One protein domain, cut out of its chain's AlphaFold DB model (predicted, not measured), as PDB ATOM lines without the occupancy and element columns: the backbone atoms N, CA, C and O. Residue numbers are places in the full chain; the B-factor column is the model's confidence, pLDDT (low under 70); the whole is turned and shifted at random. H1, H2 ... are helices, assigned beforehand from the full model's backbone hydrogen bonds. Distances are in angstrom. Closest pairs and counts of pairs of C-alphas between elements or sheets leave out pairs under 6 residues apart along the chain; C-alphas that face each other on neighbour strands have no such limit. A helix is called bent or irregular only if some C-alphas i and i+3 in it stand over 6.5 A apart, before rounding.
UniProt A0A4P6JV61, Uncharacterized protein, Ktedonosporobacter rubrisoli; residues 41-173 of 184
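This is residues 41 to 173 of the 184 residues of an uncharacterized protein of Ktedonosporobacter rubrisoli (UniProt A0A4P6JV61). One very long helix, H4, runs the length of the model, and two wide Vs of helix sit along part of it: bent H1, with arms H1a and H1b, and H2 with H3, joined at a corner. H1a crosses H4 and packs on both H4 and H3, while H1b runs beside H2; residues 162 to 173, at the far end of H4, stick out alone. The printed part has 133 residues, with four named helices in the order H1, H2, H3, H4 and no named strand, an all-helix domain. It is loose, with a radius of gyration of the C-alphas of 19.9 A, and spans 70 by 31 by 19 A.

Start at H1, residues 41 to 72, assigned as one helix by its hydrogen bonds but bent, with C-alphas 60 and 63 6.9 A apart. Its arms H1a, residues 41 to 60, and H1b, residues 63 to 72, stand at a steep tilt of 69 degrees, only just short of about perpendicular; H1b is irregular, with C-alphas 64 and 67 6.6 A apart. Go on to H2, residues 79 to 94: it is close to H1b but not clearly touching, their closest C-alphas, Pro 63 and Val 93, being 6.0 A apart, at a shallow tilt of 12 degrees, opposite ways. H3, residues 96 to 116, touches H1a, closest at the C-alphas of Leu 53 and Leu 106, 5.7 A, at a steep tilt of 39 degrees, opposite ways; H1b and H3 are apart. H4, residues 124 to 173, touches H1a with its residues 127 to 144 alone, closest at the C-alphas of Thr 52 and Gly 137, 4.0 A, at a steep tilt of 55 degrees. H4 touches H3 with residues 126 to 133 alone, closest at the C-alphas of Ala 109 and Gln 133, 6.8 A. H2 and H4 only just touch, with 3 pairs of C-alphas within 8 A, the closest being Leu 85 and Leu 150, 6.9 A. Every O i to N i+4 pair is within hydrogen-bond range in H1a, H2 and H3; H4 has 43 of 46, and H1b 2 of 6, beside 3 of 7 O i to N i+3 pairs.

Find C-alpha 41 at (-22.319, -48.187, 17.245), where H1a begins its 27.8 A. H3, 29.8 A long, begins at C-alpha 96, (0.006, -24.344, 13.797). H4 runs 70.5 A to C-alpha 173 at (-44.019, 8.778, 15.700), with a kink of 30 degrees near residue 148. H2 measures 21.5 A and H1b 15.6 A.

The C-alphas farthest apart, Arg 123 and Phe 173, are 70.9 A apart. The printed part has no cut; the link from H2 to H3 is tight, and those from H1 to H2 and from H3 to H4 are short. Look for pLDDT under 70 at residues 66 to 72, 74 to 79 and 118 to 122.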
ATOM      1  N   LEU A  41     -23.623 -48.821  17.047       82.12
ATOM      2  CA  LEU A  41     -22.319 -48.187  17.245       82.12
ATOM      3  C   LEU A  41     -21.668 -47.834  15.904       82.12
ATOM      4  O   LEU A  41     -21.094 -46.761  15.758       82.12
ATOM      5  N   ARG A  42     -21.899 -48.653  14.872       81.38
ATOM      6  CA  ARG A  42     -21.527 -48.324  13.491       81.38
ATOM      7  C   ARG A  42     -22.222 -47.060  12.971       81.38
ATOM      8  O   ARG A  42     -21.575 -46.214  12.363       81.38
ATOM      9  N   ARG A  43     -23.536 -46.918  13.194       83.62
ATOM     10  CA  ARG A  43     -24.269 -45.695  12.812       83.62
ATOM     11  C   ARG A  43     -23.772 -44.480  13.591       83.62
ATOM     12  O   ARG A  43     -23.597 -43.427  12.992       83.62
ATOM     13  N   ALA A  44     -23.519 -44.638  14.889       83.94
ATOM     14  CA  ALA A  44     -22.988 -43.572  15.732       83.94
ATOM     15  C   ALA A  44     -21.596 -43.115  15.268       83.94
ATOM     16  O   ALA A  44     -21.384 -41.921  15.101       83.94
ATOM     17  N   ALA A  45     -20.682 -44.047  14.976       85.75
ATOM     18  CA  ALA A  45     -19.352 -43.729  14.453       85.75
ATOM     19  C   ALA A  45     -19.425 -43.029  13.087       85.75
ATOM     20  O   ALA A  45     -18.715 -42.057  12.849       85.75
ATOM     21  N   TRP A  46     -20.325 -43.471  12.203       84.94
ATOM     22  CA  TRP A  46     -20.533 -42.820  10.911       84.94
ATOM     23  C   TRP A  46     -21.053 -41.384  11.048       84.94
ATOM     24  O   TRP A  46     -20.487 -40.469  10.454       84.94
ATOM     25  N   LEU A  47     -22.093 -41.178  11.864       87.06
ATOM     26  CA  LEU A  47     -22.619 -39.841  12.148       87.06
ATOM     27  C   LEU A  47     -21.550 -38.960  12.795       87.06
ATOM     28  O   LEU A  47     -21.366 -37.821  12.382       87.06
ATOM     29  N   GLY A  48     -20.811 -39.504  13.764       85.56
ATOM     30  CA  GLY A  48     -19.718 -38.815  14.436       85.56
ATOM     31  C   GLY A  48     -18.625 -38.370  13.469       85.56
ATOM     32  O   GLY A  48     -18.210 -37.218  13.526       85.56
ATOM     33  N   MET A  49     -18.214 -39.214  12.517       86.94
ATOM     34  CA  MET A  49     -17.282 -38.815  11.451       86.94
ATOM     35  C   MET A  49     -17.852 -37.713  10.552       86.94
ATOM     36  O   MET A  49     -17.135 -36.773  10.214       86.94
ATOM     37  N   GLY A  50     -19.134 -37.800  10.188       85.56
ATOM     38  CA  GLY A  50     -19.809 -36.749   9.421       85.56
ATOM     39  C   GLY A  50     -19.789 -35.405  10.154       85.56
ATOM     40  O   GLY A  50     -19.394 -34.391   9.582       85.56
ATOM     41  N   PHE A  51     -20.122 -35.405  11.448       87.81
ATOM     42  CA  PHE A  51     -20.004 -34.216  12.291       87.81
ATOM     43  C   PHE A  51     -18.559 -33.739  12.415       87.81
ATOM     44  O   PHE A  51     -18.318 -32.542  12.332       87.81
ATOM     45  N   THR A  52     -17.596 -34.653  12.548       89.81
ATOM     46  CA  THR A  52     -16.167 -34.316  12.605       89.81
ATOM     47  C   THR A  52     -15.749 -33.519  11.375       89.81
ATOM     48  O   THR A  52     -15.136 -32.468  11.521       89.81
ATOM     49  N   LEU A  53     -16.135 -33.966  10.174       89.56
ATOM     50  CA  LEU A  53     -15.834 -33.260   8.927       89.56
ATOM     51  C   LEU A  53     -16.400 -31.844   8.908       89.56
ATOM     52  O   LEU A  53     -15.682 -30.911   8.553       89.56
ATOM     53  N   ILE A  54     -17.664 -31.678   9.295       89.88
ATOM     54  CA  ILE A  54     -18.317 -30.364   9.328       89.88
ATOM     55  C   ILE A  54     -17.598 -29.452  10.326       89.88
ATOM     56  O   ILE A  54     -17.177 -28.354   9.973       89.88
ATOM     57  N   THR A  55     -17.410 -29.928  11.554       89.19
ATOM     58  CA  THR A  55     -16.779 -29.197  12.658       89.19
ATOM     59  C   THR A  55     -15.356 -28.767  12.307       89.19
ATOM     60  O   THR A  55     -15.013 -27.594  12.434       89.19
ATOM     61  N   VAL A  56     -14.537 -29.691  11.804       89.88
ATOM     62  CA  VAL A  56     -13.158 -29.418  11.378       89.88
ATOM     63  C   VAL A  56     -13.126 -28.433  10.209       89.88
ATOM     64  O   VAL A  56     -12.316 -27.511  10.216       89.88
ATOM     65  N   SER A  57     -14.032 -28.569   9.234       88.88
ATOM     66  CA  SER A  57     -14.131 -27.615   8.121       88.88
ATOM     67  C   SER A  57     -14.431 -26.204   8.622       88.88
ATOM     68  O   SER A  57     -13.799 -25.250   8.179       88.88
ATOM     69  N   ILE A  58     -15.360 -26.067   9.572       87.50
ATOM     70  CA  ILE A  58     -15.682 -24.776  10.188       87.50
ATOM     71  C   ILE A  58     -14.453 -24.218  10.906       87.50
ATOM     72  O   ILE A  58     -14.107 -23.065  10.668       87.50
ATOM     73  N   ILE A  59     -13.768 -25.023  11.725       86.19
ATOM     74  CA  ILE A  59     -12.563 -24.598  12.456       86.19
ATOM     75  C   ILE A  59     -11.481 -24.084  11.499       86.19
ATOM     76  O   ILE A  59     -10.925 -23.006  11.715       86.19
ATOM     77  N   LEU A  60     -11.235 -24.793  10.397       86.00
ATOM     78  CA  LEU A  60     -10.266 -24.379   9.380       86.00
ATOM     79  C   LEU A  60     -10.691 -23.111   8.618       86.00
ATOM     80  O   LEU A  60      -9.829 -22.399   8.103       86.00
ATOM     81  N   LEU A  61     -11.990 -22.798   8.567       86.44
ATOM     82  CA  LEU A  61     -12.535 -21.577   7.961       86.44
ATOM     83  C   LEU A  61     -12.571 -20.374   8.921       86.44
ATOM     84  O   LEU A  61     -12.679 -19.238   8.452       86.44
ATOM     85  N   ILE A  62     -12.431 -20.575  10.238       83.06
ATOM     86  CA  ILE A  62     -12.411 -19.492  11.242       83.06
ATOM     87  C   ILE A  62     -11.413 -18.369  10.906       83.06
ATOM     88  O   ILE A  62     -11.815 -17.210  11.007       83.06
ATOM     89  N   PRO A  63     -10.160 -18.629  10.477       77.88
ATOM     90  CA  PRO A  63      -9.224 -17.559  10.121       77.88
ATOM     91  C   PRO A  63      -9.755 -16.627   9.022       77.88
ATOM     92  O   PRO A  63      -9.476 -15.432   9.040       77.88
ATOM     93  N   VAL A  64     -10.532 -17.168   8.077       78.94
ATOM     94  CA  VAL A  64     -11.117 -16.418   6.957       78.94
ATOM     95  C   VAL A  64     -12.358 -15.646   7.406       78.94
ATOM     96  O   VAL A  64     -12.565 -14.509   6.992       78.94
ATOM     97  N   LEU A  65     -13.174 -16.240   8.279       72.25
ATOM     98  CA  LEU A  65     -14.412 -15.635   8.787       72.25
ATOM     99  C   LEU A  65     -14.169 -14.608   9.908       72.25
ATOM    100  O   LEU A  65     -14.965 -13.684  10.096       72.25
ATOM    101  N   GLY A  66     -13.072 -14.749  10.656       66.00
ATOM    102  CA  GLY A  66     -12.774 -13.963  11.854       66.00
ATOM    103  C   GLY A  66     -12.608 -12.464  11.597       66.00
ATOM    104  O   GLY A  66     -12.938 -11.656  12.464       66.00
ATOM    105  N   THR A  67     -12.166 -12.070  10.401       65.56
ATOM    106  CA  THR A  67     -12.066 -10.657   9.997       65.56
ATOM    107  C   THR A  67     -13.438  -9.994   9.869       65.56
ATOM    108  O   THR A  67     -13.600  -8.861  10.316       65.56
ATOM    109  N   GLY A  68     -14.445 -10.701   9.346       64.75
ATOM    110  CA  GLY A  68     -15.822 -10.202   9.246       64.75
ATOM    111  C   GLY A  68     -16.563 -10.201  10.586       64.75
ATOM    112  O   GLY A  68     -17.333  -9.287  10.874       64.75
ATOM    113  N   MET A  69     -16.283 -11.182  11.447       64.44
ATOM    114  CA  MET A  69     -16.930 -11.286  12.760       64.44
ATOM    115  C   MET A  69     -16.623 -10.107  13.686       64.44
ATOM    116  O   MET A  69     -17.487  -9.713  14.464       64.44
ATOM    117  N   ARG A  70     -15.431  -9.502  13.583       66.00
ATOM    118  CA  ARG A  70     -15.030  -8.345  14.405       66.00
ATOM    119  C   ARG A  70     -15.957  -7.139  14.241       66.00
ATOM    120  O   ARG A  70     -16.190  -6.427  15.211       66.00
ATOM    121  N   ALA A  71     -16.526  -6.944  13.052       67.50
ATOM    122  CA  ALA A  71     -17.449  -5.844  12.775       67.50
ATOM    123  C   ALA A  71     -18.838  -6.031  13.418       67.50
ATOM    124  O   ALA A  71     -19.598  -5.073  13.523       67.50
ATOM    125  N   LEU A  72     -19.174  -7.251  13.847       68.62
ATOM    126  CA  LEU A  72     -20.491  -7.607  14.383       68.62
ATOM    127  C   LEU A  72     -20.543  -7.598  15.921       68.62
ATOM    128  O   LEU A  72     -21.579  -7.934  16.498       68.62
ATOM    129  N   TYR A  73     -19.458  -7.243  16.614       71.12
ATOM    130  CA  TYR A  73     -19.458  -7.198  18.080       71.12
ATOM    131  C   TYR A  73     -20.069  -5.915  18.623       71.12
ATOM    132  O   TYR A  73     -19.794  -4.817  18.141       71.12
ATOM    133  N   PHE A  74     -20.888  -6.066  19.662       67.19
ATOM    134  CA  PHE A  74     -21.518  -4.946  20.337       67.19
ATOM    135  C   PHE A  74     -20.466  -4.144  21.133       67.19
ATOM    136  O   PHE A  74     -19.843  -4.694  22.047       67.19
ATOM    137  N   PRO A  75     -20.263  -2.848  20.835       63.94
ATOM    138  CA  PRO A  75     -19.061  -2.125  21.259       63.94
ATOM    139  C   PRO A  75     -19.002  -1.756  22.753       63.94
ATOM    140  O   PRO A  75     -17.911  -1.526  23.262       63.94
ATOM    141  N   PHE A  76     -20.133  -1.704  23.473       60.03
ATOM    142  CA  PHE A  76     -20.180  -1.071  24.806       60.03
ATOM    143  C   PHE A  76     -20.289  -2.011  26.019       60.03
ATOM    144  O   PHE A  76     -19.831  -1.638  27.093       60.03
ATOM    145  N   MET A  77     -20.869  -3.210  25.894       56.81
ATOM    146  CA  MET A  77     -21.187  -4.070  27.059       56.81
ATOM    147  C   MET A  77     -20.360  -5.361  27.146       56.81
ATOM    148  O   MET A  77     -20.282  -5.971  28.208       56.81
ATOM    149  N   LEU A  78     -19.718  -5.784  26.054       65.44
ATOM    150  CA  LEU A  78     -19.051  -7.088  25.965       65.44
ATOM    151  C   LEU A  78     -17.521  -7.009  25.955       65.44
ATOM    152  O   LEU A  78     -16.889  -8.010  25.656       65.44
ATOM    153  N   GLY A  79     -16.901  -5.875  26.299       67.81
ATOM    154  CA  GLY A  79     -15.448  -5.676  26.157       67.81
ATOM    155  C   GLY A  79     -14.581  -6.810  26.726       67.81
ATOM    156  O   GLY A  79     -13.708  -7.320  26.029       67.81
ATOM    157  N   ALA A  80     -14.869  -7.281  27.945       70.69
ATOM    158  CA  ALA A  80     -14.136  -8.394  28.562       70.69
ATOM    159  C   ALA A  80     -14.379  -9.743  27.858       70.69
ATOM    160  O   ALA A  80     -13.450 -10.521  27.648       70.69
ATOM    161  N   LEU A  81     -15.622 -10.009  27.457       72.00
ATOM    162  CA  LEU A  81     -16.023 -11.253  26.795       72.00
ATOM    163  C   LEU A  81     -15.502 -11.305  25.349       72.00
ATOM    164  O   LEU A  81     -15.056 -12.348  24.881       72.00
ATOM    165  N   ASN A  82     -15.470 -10.152  24.686       72.88
ATOM    166  CA  ASN A  82     -14.877  -9.949  23.373       72.88
ATOM    167  C   ASN A  82     -13.353 -10.109  23.429       72.88
ATOM    168  O   ASN A  82     -12.788 -10.784  22.582       72.88
ATOM    169  N   HIS A  83     -12.689  -9.578  24.460       78.75
ATOM    170  CA  HIS A  83     -11.249  -9.768  24.635       78.75
ATOM    171  C   HIS A  83     -10.880 -11.234  24.900       78.75
ATOM    172  O   HIS A  83      -9.912 -11.743  24.329       78.75
ATOM    173  N   PHE A  84     -11.672 -11.940  25.715       80.31
ATOM    174  CA  PHE A  84     -11.503 -13.379  25.924       80.31
ATOM    175  C   PHE A  84     -11.696 -14.160  24.621       80.31
ATOM    176  O   PHE A  84     -10.855 -14.983  24.265       80.31
ATOM    177  N   LEU A  85     -12.768 -13.874  23.881       78.06
ATOM    178  CA  LEU A  85     -13.048 -14.530  22.610       78.06
ATOM    179  C   LEU A  85     -11.993 -14.214  21.548       78.06
ATOM    180  O   LEU A  85     -11.589 -15.107  20.815       78.06
ATOM    181  N   GLU A  86     -11.510 -12.978  21.474       79.00
ATOM    182  CA  GLU A  86     -10.429 -12.599  20.571       79.00
ATOM    183  C   GLU A  86      -9.139 -13.334  20.928       79.00
ATOM    184  O   GLU A  86      -8.492 -13.877  20.039       79.00
ATOM    185  N   SER A  87      -8.803 -13.423  22.216       84.88
ATOM    186  CA  SER A  87      -7.644 -14.186  22.693       84.88
ATOM    187  C   SER A  87      -7.784 -15.675  22.375       84.88
ATOM    188  O   SER A  87      -6.831 -16.307  21.921       84.88
ATOM    189  N   TYR A  88      -8.983 -16.228  22.554       82.56
ATOM    190  CA  TYR A  88      -9.294 -17.619  22.249       82.56
ATOM    191  C   TYR A  88      -9.220 -17.914  20.745       82.56
ATOM    192  O   TYR A  88      -8.541 -18.852  20.330       82.56
ATOM    193  N   LEU A  89      -9.855 -17.086  19.910       82.12
ATOM    194  CA  LEU A  89      -9.783 -17.183  18.451       82.12
ATOM    195  C   LEU A  89      -8.351 -16.980  17.961       82.12
ATOM    196  O   LEU A  89      -7.902 -17.697  17.072       82.12
ATOM    197  N   HIS A  90      -7.611 -16.043  18.552       84.62
ATOM    198  CA  HIS A  90      -6.212 -15.829  18.220       84.62
ATOM    199  C   HIS A  90      -5.370 -17.057  18.561       84.62
ATOM    200  O   HIS A  90      -4.611 -17.496  17.709       84.62
ATOM    201  N   TRP A  91      -5.543 -17.665  19.737       86.88
ATOM    202  CA  TRP A  91      -4.863 -18.911  20.104       86.88
ATOM    203  C   TRP A  91      -5.190 -20.055  19.134       86.88
ATOM    204  O   TRP A  91      -4.284 -20.732  18.638       86.88
ATOM    205  N   LEU A  92      -6.473 -20.221  18.807       83.38
ATOM    206  CA  LEU A  92      -6.966 -21.266  17.913       83.38
ATOM    207  C   LEU A  92      -6.422 -21.103  16.482       83.38
ATOM    208  O   LEU A  92      -6.010 -22.079  15.860       83.38
ATOM    209  N   VAL A  93      -6.351 -19.867  15.981       82.00
ATOM    210  CA  VAL A  93      -5.804 -19.552  14.651       82.00
ATOM    211  C   VAL A  93      -4.273 -19.567  14.641       82.00
ATOM    212  O   VAL A  93      -3.671 -20.036  13.676       82.00
ATOM    213  N   ALA A  94      -3.614 -19.063  15.685       85.75
ATOM    214  CA  ALA A  94      -2.158 -18.965  15.753       85.75
ATOM    215  C   ALA A  94      -1.504 -20.342  15.896       85.75
ATOM    216  O   ALA A  94      -0.447 -20.578  15.308       85.75
ATOM    217  N   SER A  95      -2.147 -21.274  16.603       87.31
ATOM    218  CA  SER A  95      -1.614 -22.619  16.802       87.31
ATOM    219  C   SER A  95      -1.531 -23.395  15.485       87.31
ATOM    220  O   SER A  95      -2.520 -23.836  14.899       87.31
ATOM    221  N   VAL A  96      -0.304 -23.568  15.004       86.56
ATOM    222  CA  VAL A  96       0.006 -24.344  13.797       86.56
ATOM    223  C   VAL A  96      -0.319 -25.828  14.005       86.56
ATOM    224  O   VAL A  96      -0.812 -26.488  13.093       86.56
ATOM    225  N   TRP A  97      -0.113 -26.339  15.221       87.25
ATOM    226  CA  TRP A  97      -0.409 -27.726  15.575       87.25
ATOM    227  C   TRP A  97      -1.892 -28.062  15.455       87.25
ATOM    228  O   TRP A  97      -2.218 -29.097  14.885       87.25
ATOM    229  N   ILE A  98      -2.779 -27.176  15.923       85.44
ATOM    230  CA  ILE A  98      -4.232 -27.370  15.809       85.44
ATOM    231  C   ILE A  98      -4.617 -27.500  14.333       85.44
ATOM    232  O   ILE A  98      -5.246 -28.478  13.952       85.44
ATOM    233  N   ARG A  99      -4.119 -26.603  13.472       85.44
ATOM    234  CA  ARG A  99      -4.377 -26.654  12.024       85.44
ATOM    235  C   ARG A  99      -3.887 -27.941  11.361       85.44
ATOM    236  O   ARG A  99      -4.587 -28.472  10.503       85.44
ATOM    237  N   TYR A 100      -2.715 -28.454  11.738       90.19
ATOM    238  CA  TYR A 100      -2.217 -29.721  11.194       90.19
ATOM    239  C   TYR A 100      -3.021 -30.925  11.681       90.19
ATOM    240  O   TYR A 100      -3.350 -31.788  10.872       90.19
ATOM    241  N   VAL A 101      -3.351 -30.980  12.974       89.62
ATOM    242  CA  VAL A 101      -4.167 -32.061  13.549       89.62
ATOM    243  C   VAL A 101      -5.563 -32.054  12.931       89.62
ATOM    244  O   VAL A 101      -6.026 -33.091  12.467       89.62
ATOM    245  N   ASP A 102      -6.191 -30.887  12.830       88.69
ATOM    246  CA  ASP A 102      -7.502 -30.718  12.209       88.69
ATOM    247  C   ASP A 102      -7.464 -31.023  10.708       88.69
ATOM    248  O   ASP A 102      -8.321 -31.741  10.204       88.69
ATOM    249  N   GLY A 103      -6.435 -30.577   9.985       88.69
ATOM    250  CA  GLY A 103      -6.242 -30.935   8.578       88.69
ATOM    251  C   GLY A 103      -6.064 -32.444   8.370       88.69
ATOM    252  O   GLY A 103      -6.669 -33.023   7.464       88.69
ATOM    253  N   ALA A 104      -5.289 -33.102   9.238       90.75
ATOM    254  CA  ALA A 104      -5.118 -34.551   9.220       90.75
ATOM    255  C   ALA A 104      -6.435 -35.276   9.529       90.75
ATOM    256  O   ALA A 104      -6.779 -36.216   8.816       90.75
ATOM    257  N   LEU A 105      -7.202 -34.802  10.519       90.31
ATOM    258  CA  LEU A 105      -8.534 -35.317  10.837       90.31
ATOM    259  C   LEU A 105      -9.499 -35.142   9.656       90.31
ATOM    260  O   LEU A 105     -10.240 -36.066   9.331       90.31
ATOM    261  N   LEU A 106      -9.487 -34.001   8.969       90.19
ATOM    262  CA  LEU A 106     -10.314 -33.796   7.778       90.19
ATOM    263  C   LEU A 106      -9.990 -34.846   6.704       90.19
ATOM    264  O   LEU A 106     -10.884 -35.529   6.196       90.19
ATOM    265  N   GLY A 107      -8.701 -34.991   6.385       88.94
ATOM    266  CA  GLY A 107      -8.222 -35.918   5.364       88.94
ATOM    267  C   GLY A 107      -8.526 -37.374   5.714       88.94
ATOM    268  O   GLY A 107      -9.086 -38.102   4.893       88.94
ATOM    269  N   SER A 108      -8.222 -37.793   6.944       88.50
ATOM    270  CA  SER A 108      -8.455 -39.168   7.387       88.50
ATOM    271  C   SER A 108      -9.945 -39.507   7.462       88.50
ATOM    272  O   SER A 108     -10.324 -40.596   7.034       88.50
ATOM    273  N   ALA A 109     -10.814 -38.584   7.897       85.75
ATOM    274  CA  ALA A 109     -12.264 -38.796   7.891       85.75
ATOM    275  C   ALA A 109     -12.806 -38.980   6.469       85.75
ATOM    276  O   ALA A 109     -13.617 -39.876   6.229       85.75
ATOM    277  N   LEU A 110     -12.347 -38.162   5.517       86.56
ATOM    278  CA  LEU A 110     -12.776 -38.247   4.122       86.56
ATOM    279  C   LEU A 110     -12.343 -39.574   3.488       86.56
ATOM    280  O   LEU A 110     -13.160 -40.276   2.890       86.56
ATOM    281  N   VAL A 111     -11.080 -39.964   3.688       87.69
ATOM    282  CA  VAL A 111     -10.543 -41.247   3.213       87.69
ATOM    283  C   VAL A 111     -11.297 -42.422   3.839       87.69
ATOM    284  O   VAL A 111     -11.724 -43.325   3.120       87.69
ATOM    285  N   LEU A 112     -11.530 -42.406   5.154       84.25
ATOM    286  CA  LEU A 112     -12.265 -43.471   5.842       84.25
ATOM    287  C   LEU A 112     -13.719 -43.571   5.370       84.25
ATOM    288  O   LEU A 112     -14.216 -44.683   5.178       84.25
ATOM    289  N   LEU A 113     -14.410 -42.455   5.128       82.50
ATOM    290  CA  LEU A 113     -15.778 -42.478   4.603       82.50
ATOM    291  C   LEU A 113     -15.846 -43.043   3.180       82.50
ATOM    292  O   LEU A 113     -16.739 -43.848   2.894       82.50
ATOM    293  N   LEU A 114     -14.893 -42.677   2.318       84.00
ATOM    294  CA  LEU A 114     -14.802 -43.188   0.948       84.00
ATOM    295  C   LEU A 114     -14.483 -44.688   0.919       84.00
ATOM    296  O   LEU A 114     -15.170 -45.449   0.236       84.00
ATOM    297  N   LEU A 115     -13.480 -45.122   1.689       82.31
ATOM    298  CA  LEU A 115     -13.017 -46.512   1.700       82.31
ATOM    299  C   LEU A 115     -14.015 -47.460   2.365       82.31
ATOM    300  O   LEU A 115     -14.210 -48.579   1.899       82.31
ATOM    301  N   THR A 116     -14.661 -47.035   3.451       76.62
ATOM    302  CA  THR A 116     -15.514 -47.938   4.236       76.62
ATOM    303  C   THR A 116     -16.967 -47.995   3.754       76.62
ATOM    304  O   THR A 116     -17.727 -48.828   4.264       76.62
ATOM    305  N   ARG A 117     -17.363 -47.138   2.789       74.06
ATOM    306  CA  ARG A 117     -18.733 -47.004   2.243       74.06
ATOM    307  C   ARG A 117     -19.795 -47.121   3.346       74.06
ATOM    308  O   ARG A 117     -20.554 -48.091   3.409       74.06
ATOM    309  N   ASN A 118     -19.818 -46.146   4.255       67.69
ATOM    310  CA  ASN A 118     -20.651 -46.142   5.471       67.69
ATOM    311  C   ASN A 118     -20.338 -47.281   6.459       67.69
ATOM    312  O   ASN A 118     -21.255 -47.861   7.049       67.69
ATOM    313  N   LEU A 119     -19.057 -47.627   6.635       69.12
ATOM    314  CA  LEU A 119     -18.608 -48.691   7.547       69.12
ATOM    315  C   LEU A 119     -19.228 -50.076   7.264       69.12
ATOM    316  O   LEU A 119     -19.150 -50.975   8.101       69.12
ATOM    317  N   ARG A 120     -19.859 -50.281   6.097       67.06
ATOM    318  CA  ARG A 120     -20.486 -51.564   5.732       67.06
ATOM    319  C   ARG A 120     -19.468 -52.612   5.303       67.06
ATOM    320  O   ARG A 120     -19.734 -53.792   5.493       67.06
ATOM    321  N   GLN A 121     -18.349 -52.180   4.732       65.56
ATOM    322  CA  GLN A 121     -17.319 -53.054   4.158       65.56
ATOM    323  C   GLN A 121     -15.962 -52.910   4.864       65.56
ATOM    324  O   GLN A 121     -14.971 -53.480   4.420       65.56
ATOM    325  N   GLY A 122     -15.903 -52.133   5.950       64.69
ATOM    326  CA  GLY A 122     -14.646 -51.822   6.621       64.69
ATOM    327  C   GLY A 122     -14.142 -52.963   7.500       64.69
ATOM    328  O   GLY A 122     -14.922 -53.533   8.270       64.69
ATOM    329  N   ARG A 123     -12.832 -53.242   7.425       80.81
ATOM    330  CA  ARG A 123     -12.127 -54.123   8.377       80.81
ATOM    331  C   ARG A 123     -12.291 -53.591   9.803       80.81
ATOM    332  O   ARG A 123     -12.518 -52.397   9.993       80.81
ATOM    333  N   LEU A 124     -12.133 -54.451  10.806       79.94
ATOM    334  CA  LEU A 124     -12.306 -54.063  12.210       79.94
ATOM    335  C   LEU A 124     -11.411 -52.876  12.613       79.94
ATOM    336  O   LEU A 124     -11.873 -51.947  13.267       79.94
ATOM    337  N   GLU A 125     -10.168 -52.849  12.135       83.62
ATOM    338  CA  GLU A 125      -9.234 -51.730  12.333       83.62
ATOM    339  C   GLU A 125      -9.799 -50.399  11.814       83.62
ATOM    340  O   GLU A 125      -9.716 -49.373  12.482       83.62
ATOM    341  N   GLN A 126     -10.451 -50.411  10.647       83.12
ATOM    342  CA  GLN A 126     -11.054 -49.215  10.054       83.12
ATOM    343  C   GLN A 126     -12.280 -48.743  10.842       83.12
ATOM    344  O   GLN A 126     -12.552 -47.545  10.897       83.12
ATOM    345  N   GLN A 127     -13.013 -49.667  11.470       82.12
ATOM    346  CA  GLN A 127     -14.133 -49.335  12.353       82.12
ATOM    347  C   GLN A 127     -13.643 -48.675  13.649       82.12
ATOM    348  O   GLN A 127     -14.234 -47.688  14.091       82.12
ATOM    349  N   TRP A 128     -12.528 -49.152  14.210       83.56
ATOM    350  CA  TRP A 128     -11.877 -48.522  15.360       83.56
ATOM    351  C   TRP A 128     -11.308 -47.144  15.033       83.56
ATOM    352  O   TRP A 128     -11.548 -46.199  15.783       83.56
ATOM    353  N   LEU A 129     -10.632 -46.995  13.892       87.44
ATOM    354  CA  LEU A 129     -10.152 -45.692  13.431       87.44
ATOM    355  C   LEU A 129     -11.310 -44.707  13.252       87.44
ATOM    356  O   LEU A 129     -11.236 -43.589  13.746       87.44
ATOM    357  N   ALA A 130     -12.413 -45.138  12.639       85.25
ATOM    358  CA  ALA A 130     -13.620 -44.327  12.504       85.25
ATOM    359  C   ALA A 130     -14.234 -43.915  13.854       85.25
ATOM    360  O   ALA A 130     -14.786 -42.823  13.982       85.25
ATOM    361  N   PHE A 131     -14.139 -44.769  14.871       85.56
ATOM    362  CA  PHE A 131     -14.603 -44.444  16.216       85.56
ATOM    363  C   PHE A 131     -13.703 -43.416  16.910       85.56
ATOM    364  O   PHE A 131     -14.204 -42.433  17.455       85.56
ATOM    365  N   ILE A 132     -12.381 -43.594  16.838       88.69
ATOM    366  CA  ILE A 132     -11.402 -42.625  17.358       88.69
ATOM    367  C   ILE A 132     -11.573 -41.273  16.656       88.69
ATOM    368  O   ILE A 132     -11.591 -40.230  17.304       88.69
ATOM    369  N   GLN A 133     -11.784 -41.297  15.340       89.50
ATOM    370  CA  GLN A 133     -12.091 -40.124  14.529       89.50
ATOM    371  C   GLN A 133     -13.336 -39.390  15.047       89.50
ATOM    372  O   GLN A 133     -13.305 -38.179  15.244       89.50
ATOM    373  N   ALA A 134     -14.423 -40.124  15.307       86.75
ATOM    374  CA  ALA A 134     -15.657 -39.563  15.846       86.75
ATOM    375  C   ALA A 134     -15.467 -38.954  17.250       86.75
ATOM    376  O   ALA A 134     -16.042 -37.906  17.545       86.75
ATOM    377  N   LEU A 135     -14.645 -39.574  18.104       88.00
ATOM    378  CA  LEU A 135     -14.283 -39.028  19.418       88.00
ATOM    379  C   LEU A 135     -13.484 -37.726  19.293       88.00
ATOM    380  O   LEU A 135     -13.802 -36.750  19.973       88.00
ATOM    381  N   ALA A 136     -12.496 -37.684  18.397       87.94
ATOM    382  CA  ALA A 136     -11.728 -36.472  18.118       87.94
ATOM    383  C   ALA A 136     -12.635 -35.339  17.609       87.94
ATOM    384  O   ALA A 136     -12.554 -34.208  18.083       87.94
ATOM    385  N   GLY A 137     -13.584 -35.648  16.721       86.00
ATOM    386  CA  GLY A 137     -14.583 -34.675  16.288       86.00
ATOM    387  C   GLY A 137     -15.492 -34.171  17.402       86.00
ATOM    388  O   GLY A 137     -15.874 -33.006  17.378       86.00
ATOM    389  N   CYS A 138     -15.813 -35.008  18.391       86.81
ATOM    390  CA  CYS A 138     -16.576 -34.591  19.567       86.81
ATOM    391  C   CYS A 138     -15.808 -33.551  20.400       86.81
ATOM    392  O   CYS A 138     -16.384 -32.542  20.810       86.81
ATOM    393  N   LEU A 139     -14.494 -33.738  20.579       87.56
ATOM    394  CA  LEU A 139     -13.629 -32.741  21.222       87.56
ATOM    395  C   LEU A 139     -13.613 -31.422  20.440       87.56
ATOM    396  O   LEU A 139     -13.779 -30.355  21.027       87.56
ATOM    397  N   ASN A 140     -13.516 -31.486  19.112       87.38
ATOM    398  CA  ASN A 140     -13.596 -30.290  18.270       87.38
ATOM    399  C   ASN A 140     -14.963 -29.600  18.354       87.38
ATOM    400  O   ASN A 140     -15.052 -28.375  18.281       87.38
ATOM    401  N   LEU A 141     -16.034 -30.366  18.558       86.75
ATOM    402  CA  LEU A 141     -17.380 -29.830  18.735       86.75
ATOM    403  C   LEU A 141     -17.508 -29.100  20.079       86.75
ATOM    404  O   LEU A 141     -18.125 -28.040  20.131       86.75
ATOM    405  N   LEU A 142     -16.863 -29.600  21.139       86.31
ATOM    406  CA  LEU A 142     -16.748 -28.889  22.418       86.31
ATOM    407  C   LEU A 142     -15.983 -27.566  22.271       86.31
ATOM    408  O   LEU A 142     -16.420 -26.548  22.810       86.31
ATOM    409  N   LEU A 143     -14.888 -27.556  21.502       82.62
ATOM    410  CA  LEU A 143     -14.155 -26.321  21.195       82.62
ATOM    411  C   LEU A 143     -15.057 -25.317  20.464       82.62
ATOM    412  O   LEU A 143     -15.158 -24.163  20.879       82.62
ATOM    413  N   LEU A 144     -15.795 -25.760  19.446       84.25
ATOM    414  CA  LEU A 144     -16.746 -24.909  18.728       84.25
ATOM    415  C   LEU A 144     -17.905 -24.424  19.609       84.25
ATOM    416  O   LEU A 144     -18.329 -23.276  19.480       84.25
ATOM    417  N   MET A 145     -18.390 -25.248  20.539       85.00
ATOM    418  CA  MET A 145     -19.444 -24.850  21.476       85.00
ATOM    419  C   MET A 145     -19.027 -23.679  22.359       85.00
ATOM    420  O   MET A 145     -19.855 -22.812  22.633       85.00
ATOM    421  N   SER A 146     -17.752 -23.599  22.749       79.06
ATOM    422  CA  SER A 146     -17.249 -22.442  23.499       79.06
ATOM    423  C   SER A 146     -17.380 -21.138  22.699       79.06
ATOM    424  O   SER A 146     -17.832 -20.129  23.234       79.06
ATOM    425  N   ILE A 147     -17.105 -21.176  21.391       78.56
ATOM    426  CA  ILE A 147     -17.263 -20.030  20.484       78.56
ATOM    427  C   ILE A 147     -18.743 -19.649  20.362       78.56
ATOM    428  O   ILE A 147     -19.095 -18.476  20.488       78.56
ATOM    429  N   VAL A 148     -19.623 -20.635  20.165       81.88
ATOM    430  CA  VAL A 148     -21.076 -20.410  20.060       81.88
ATOM    431  C   VAL A 148     -21.632 -19.773  21.335       81.88
ATOM    432  O   VAL A 148     -22.383 -18.802  21.251       81.88
ATOM    433  N   LEU A 149     -21.228 -20.268  22.509       80.38
ATOM    434  CA  LEU A 149     -21.640 -19.729  23.808       80.38
ATOM    435  C   LEU A 149     -21.216 -18.271  24.012       80.38
ATOM    436  O   LEU A 149     -21.914 -17.535  24.701       80.38
ATOM    437  N   LEU A 150     -20.106 -17.846  23.411       75.19
ATOM    438  CA  LEU A 150     -19.618 -16.468  23.508       75.19
ATOM    439  C   LEU A 150     -20.281 -15.539  22.476       75.19
ATOM    440  O   LEU A 150     -20.508 -14.364  22.762       75.19
ATOM    441  N   ILE A 151     -20.651 -16.057  21.300       77.62
ATOM    442  CA  ILE A 151     -21.355 -15.295  20.253       77.62
ATOM    443  C   ILE A 151     -22.842 -15.110  20.586       77.62
ATOM    444  O   ILE A 151     -23.416 -14.061  20.289       77.62
ATOM    445  N   LEU A 152     -23.488 -16.107  21.195       82.94
ATOM    446  CA  LEU A 152     -24.935 -16.095  21.423       82.94
ATOM    447  C   LEU A 152     -25.414 -14.882  22.256       82.94
ATOM    448  O   LEU A 152     -26.349 -14.210  21.812       82.94
ATOM    449  N   PRO A 153     -24.774 -14.511  23.385       80.69
ATOM    450  CA  PRO A 153     -25.118 -13.296  24.124       80.69
ATOM    451  C   PRO A 153     -24.971 -12.024  23.283       80.69
ATOM    452  O   PRO A 153     -25.793 -11.119  23.396       80.69
ATOM    453  N   ASN A 154     -23.965 -11.960  22.404       79.81
ATOM    454  CA  ASN A 154     -23.768 -10.823  21.504       79.81
ATOM    455  C   ASN A 154     -24.933 -10.677  20.513       79.81
ATOM    456  O   ASN A 154     -25.450  -9.577  20.331       79.81
ATOM    457  N   ILE A 155     -25.391 -11.785  19.920       82.44
ATOM    458  CA  ILE A 155     -26.561 -11.785  19.026       82.44
ATOM    459  C   ILE A 155     -27.820 -11.339  19.783       82.44
ATOM    460  O   ILE A 155     -28.581 -10.515  19.278       82.44
ATOM    461  N   LEU A 156     -28.026 -11.836  21.006       86.38
ATOM    462  CA  LEU A 156     -29.172 -11.446  21.833       86.38
ATOM    463  C   LEU A 156     -29.174  -9.944  22.143       86.38
ATOM    464  O   LEU A 156     -30.216  -9.300  22.019       86.38
ATOM    465  N   LEU A 157     -28.020  -9.365  22.484       83.81
ATOM    466  CA  LEU A 157     -27.901  -7.925  22.730       83.81
ATOM    467  C   LEU A 157     -28.230  -7.091  21.489       83.81
ATOM    468  O   LEU A 157     -28.932  -6.086  21.606       83.81
ATOM    469  N   TRP A 158     -27.790  -7.519  20.303       85.56
ATOM    470  CA  TRP A 158     -28.165  -6.866  19.046       85.56
ATOM    471  C   TRP A 158     -29.674  -6.869  18.821       85.56
ATOM    472  O   TRP A 158     -30.247  -5.824  18.516       85.56
ATOM    473  N   ILE A 159     -30.326  -8.018  19.018       89.06
ATOM    474  CA  ILE A 159     -31.781  -8.143  18.874       89.06
ATOM    475  C   ILE A 159     -32.494  -7.189  19.843       89.06
ATOM    476  O   ILE A 159     -33.366  -6.429  19.424       89.06
ATOM    477  N   ILE A 160     -32.091  -7.173  21.118       90.25
ATOM    478  CA  ILE A 160     -32.675  -6.284  22.139       90.25
ATOM    479  C   ILE A 160     -32.470  -4.808  21.771       90.25
ATOM    480  O   ILE A 160     -33.395  -4.004  21.903       90.25
ATOM    481  N   SER A 161     -31.279  -4.443  21.292       87.38
ATOM    482  CA  SER A 161     -30.958  -3.072  20.895       87.38
ATOM    483  C   SER A 161     -31.812  -2.611  19.711       87.38
ATOM    484  O   SER A 161     -32.433  -1.551  19.793       87.38
ATOM    485  N   ILE A 162     -31.925  -3.430  18.660       91.50
ATOM    486  CA  ILE A 162     -32.772  -3.139  17.494       91.50
ATOM    487  C   ILE A 162     -34.232  -2.980  17.924       91.50
ATOM    488  O   ILE A 162     -34.872  -1.997  17.555       91.50
ATOM    489  N   LEU A 163     -34.753  -3.897  18.746       94.25
ATOM    490  CA  LEU A 163     -36.125  -3.815  19.254       94.25
ATOM    491  C   LEU A 163     -36.359  -2.540  20.067       94.25
ATOM    492  O   LEU A 163     -37.375  -1.875  19.884       94.25
ATOM    493  N   THR A 164     -35.406  -2.166  20.921       92.12
ATOM    494  CA  THR A 164     -35.498  -0.945  21.731       92.12
ATOM    495  C   THR A 164     -35.554   0.298  20.844       92.12
ATOM    496  O   THR A 164     -36.415   1.153  21.043       92.12
ATOM    497  N   VAL A 165     -34.694   0.382  19.823       92.81
ATOM    498  CA  VAL A 165     -34.708   1.490  18.855       92.81
ATOM    499  C   VAL A 165     -36.036   1.538  18.098       92.81
ATOM    500  O   VAL A 165     -36.627   2.608  17.987       92.81
ATOM    501  N   LEU A 166     -36.549   0.396  17.632       94.06
ATOM    502  CA  LEU A 166     -37.839   0.330  16.938       94.06
ATOM    503  C   LEU A 166     -39.001   0.800  17.821       94.06
ATOM    504  O   LEU A 166     -39.851   1.555  17.351       94.06
ATOM    505  N   ILE A 167     -39.022   0.407  19.098       92.75
ATOM    506  CA  ILE A 167     -40.036   0.850  20.063       92.75
ATOM    507  C   ILE A 167     -39.944   2.361  20.286       92.75
ATOM    508  O   ILE A 167     -40.969   3.037  20.265       92.75
ATOM    509  N   LEU A 168     -38.738   2.907  20.462       92.69
ATOM    510  CA  LEU A 168     -38.540   4.346  20.645       92.69
ATOM    511  C   LEU A 168     -38.978   5.144  19.414       92.69
ATOM    512  O   LEU A 168     -39.644   6.166  19.556       92.69
ATOM    513  N   VAL A 169     -38.659   4.659  18.214       92.88
ATOM    514  CA  VAL A 169     -39.098   5.266  16.951       92.88
ATOM    515  C   VAL A 169     -40.623   5.219  16.832       92.88
ATOM    516  O   VAL A 169     -41.245   6.241  16.547       92.88
ATOM    517  N   ALA A 170     -41.245   4.071  17.107       89.06
ATOM    518  CA  ALA A 170     -42.698   3.929  17.087       89.06
ATOM    519  C   ALA A 170     -43.385   4.825  18.129       89.06
ATOM    520  O   ALA A 170     -44.400   5.445  17.825       89.06
ATOM    521  N   ALA A 171     -42.821   4.942  19.333       87.19
ATOM    522  CA  ALA A 171     -43.314   5.841  20.372       87.19
ATOM    523  C   ALA A 171     -43.168   7.308  19.956       87.19
ATOM    524  O   ALA A 171     -44.107   8.080  20.118       87.19
ATOM    525  N   PHE A 172     -42.037   7.690  19.360       88.88
ATOM    526  CA  PHE A 172     -41.816   9.041  18.850       88.88
ATOM    527  C   PHE A 172     -42.835   9.402  17.761       88.88
ATOM    528  O   PHE A 172     -43.521  10.414  17.876       88.88
ATOM    529  N   PHE A 173     -43.016   8.550  16.748       83.19
ATOM    530  CA  PHE A 173     -44.019   8.778  15.700       83.19
ATOM    531  C   PHE A 173     -45.460   8.650  16.202       83.19
ATOM    532  O   PHE A 173     -46.333   9.351  15.705       83.19
TER     533      PHE A 173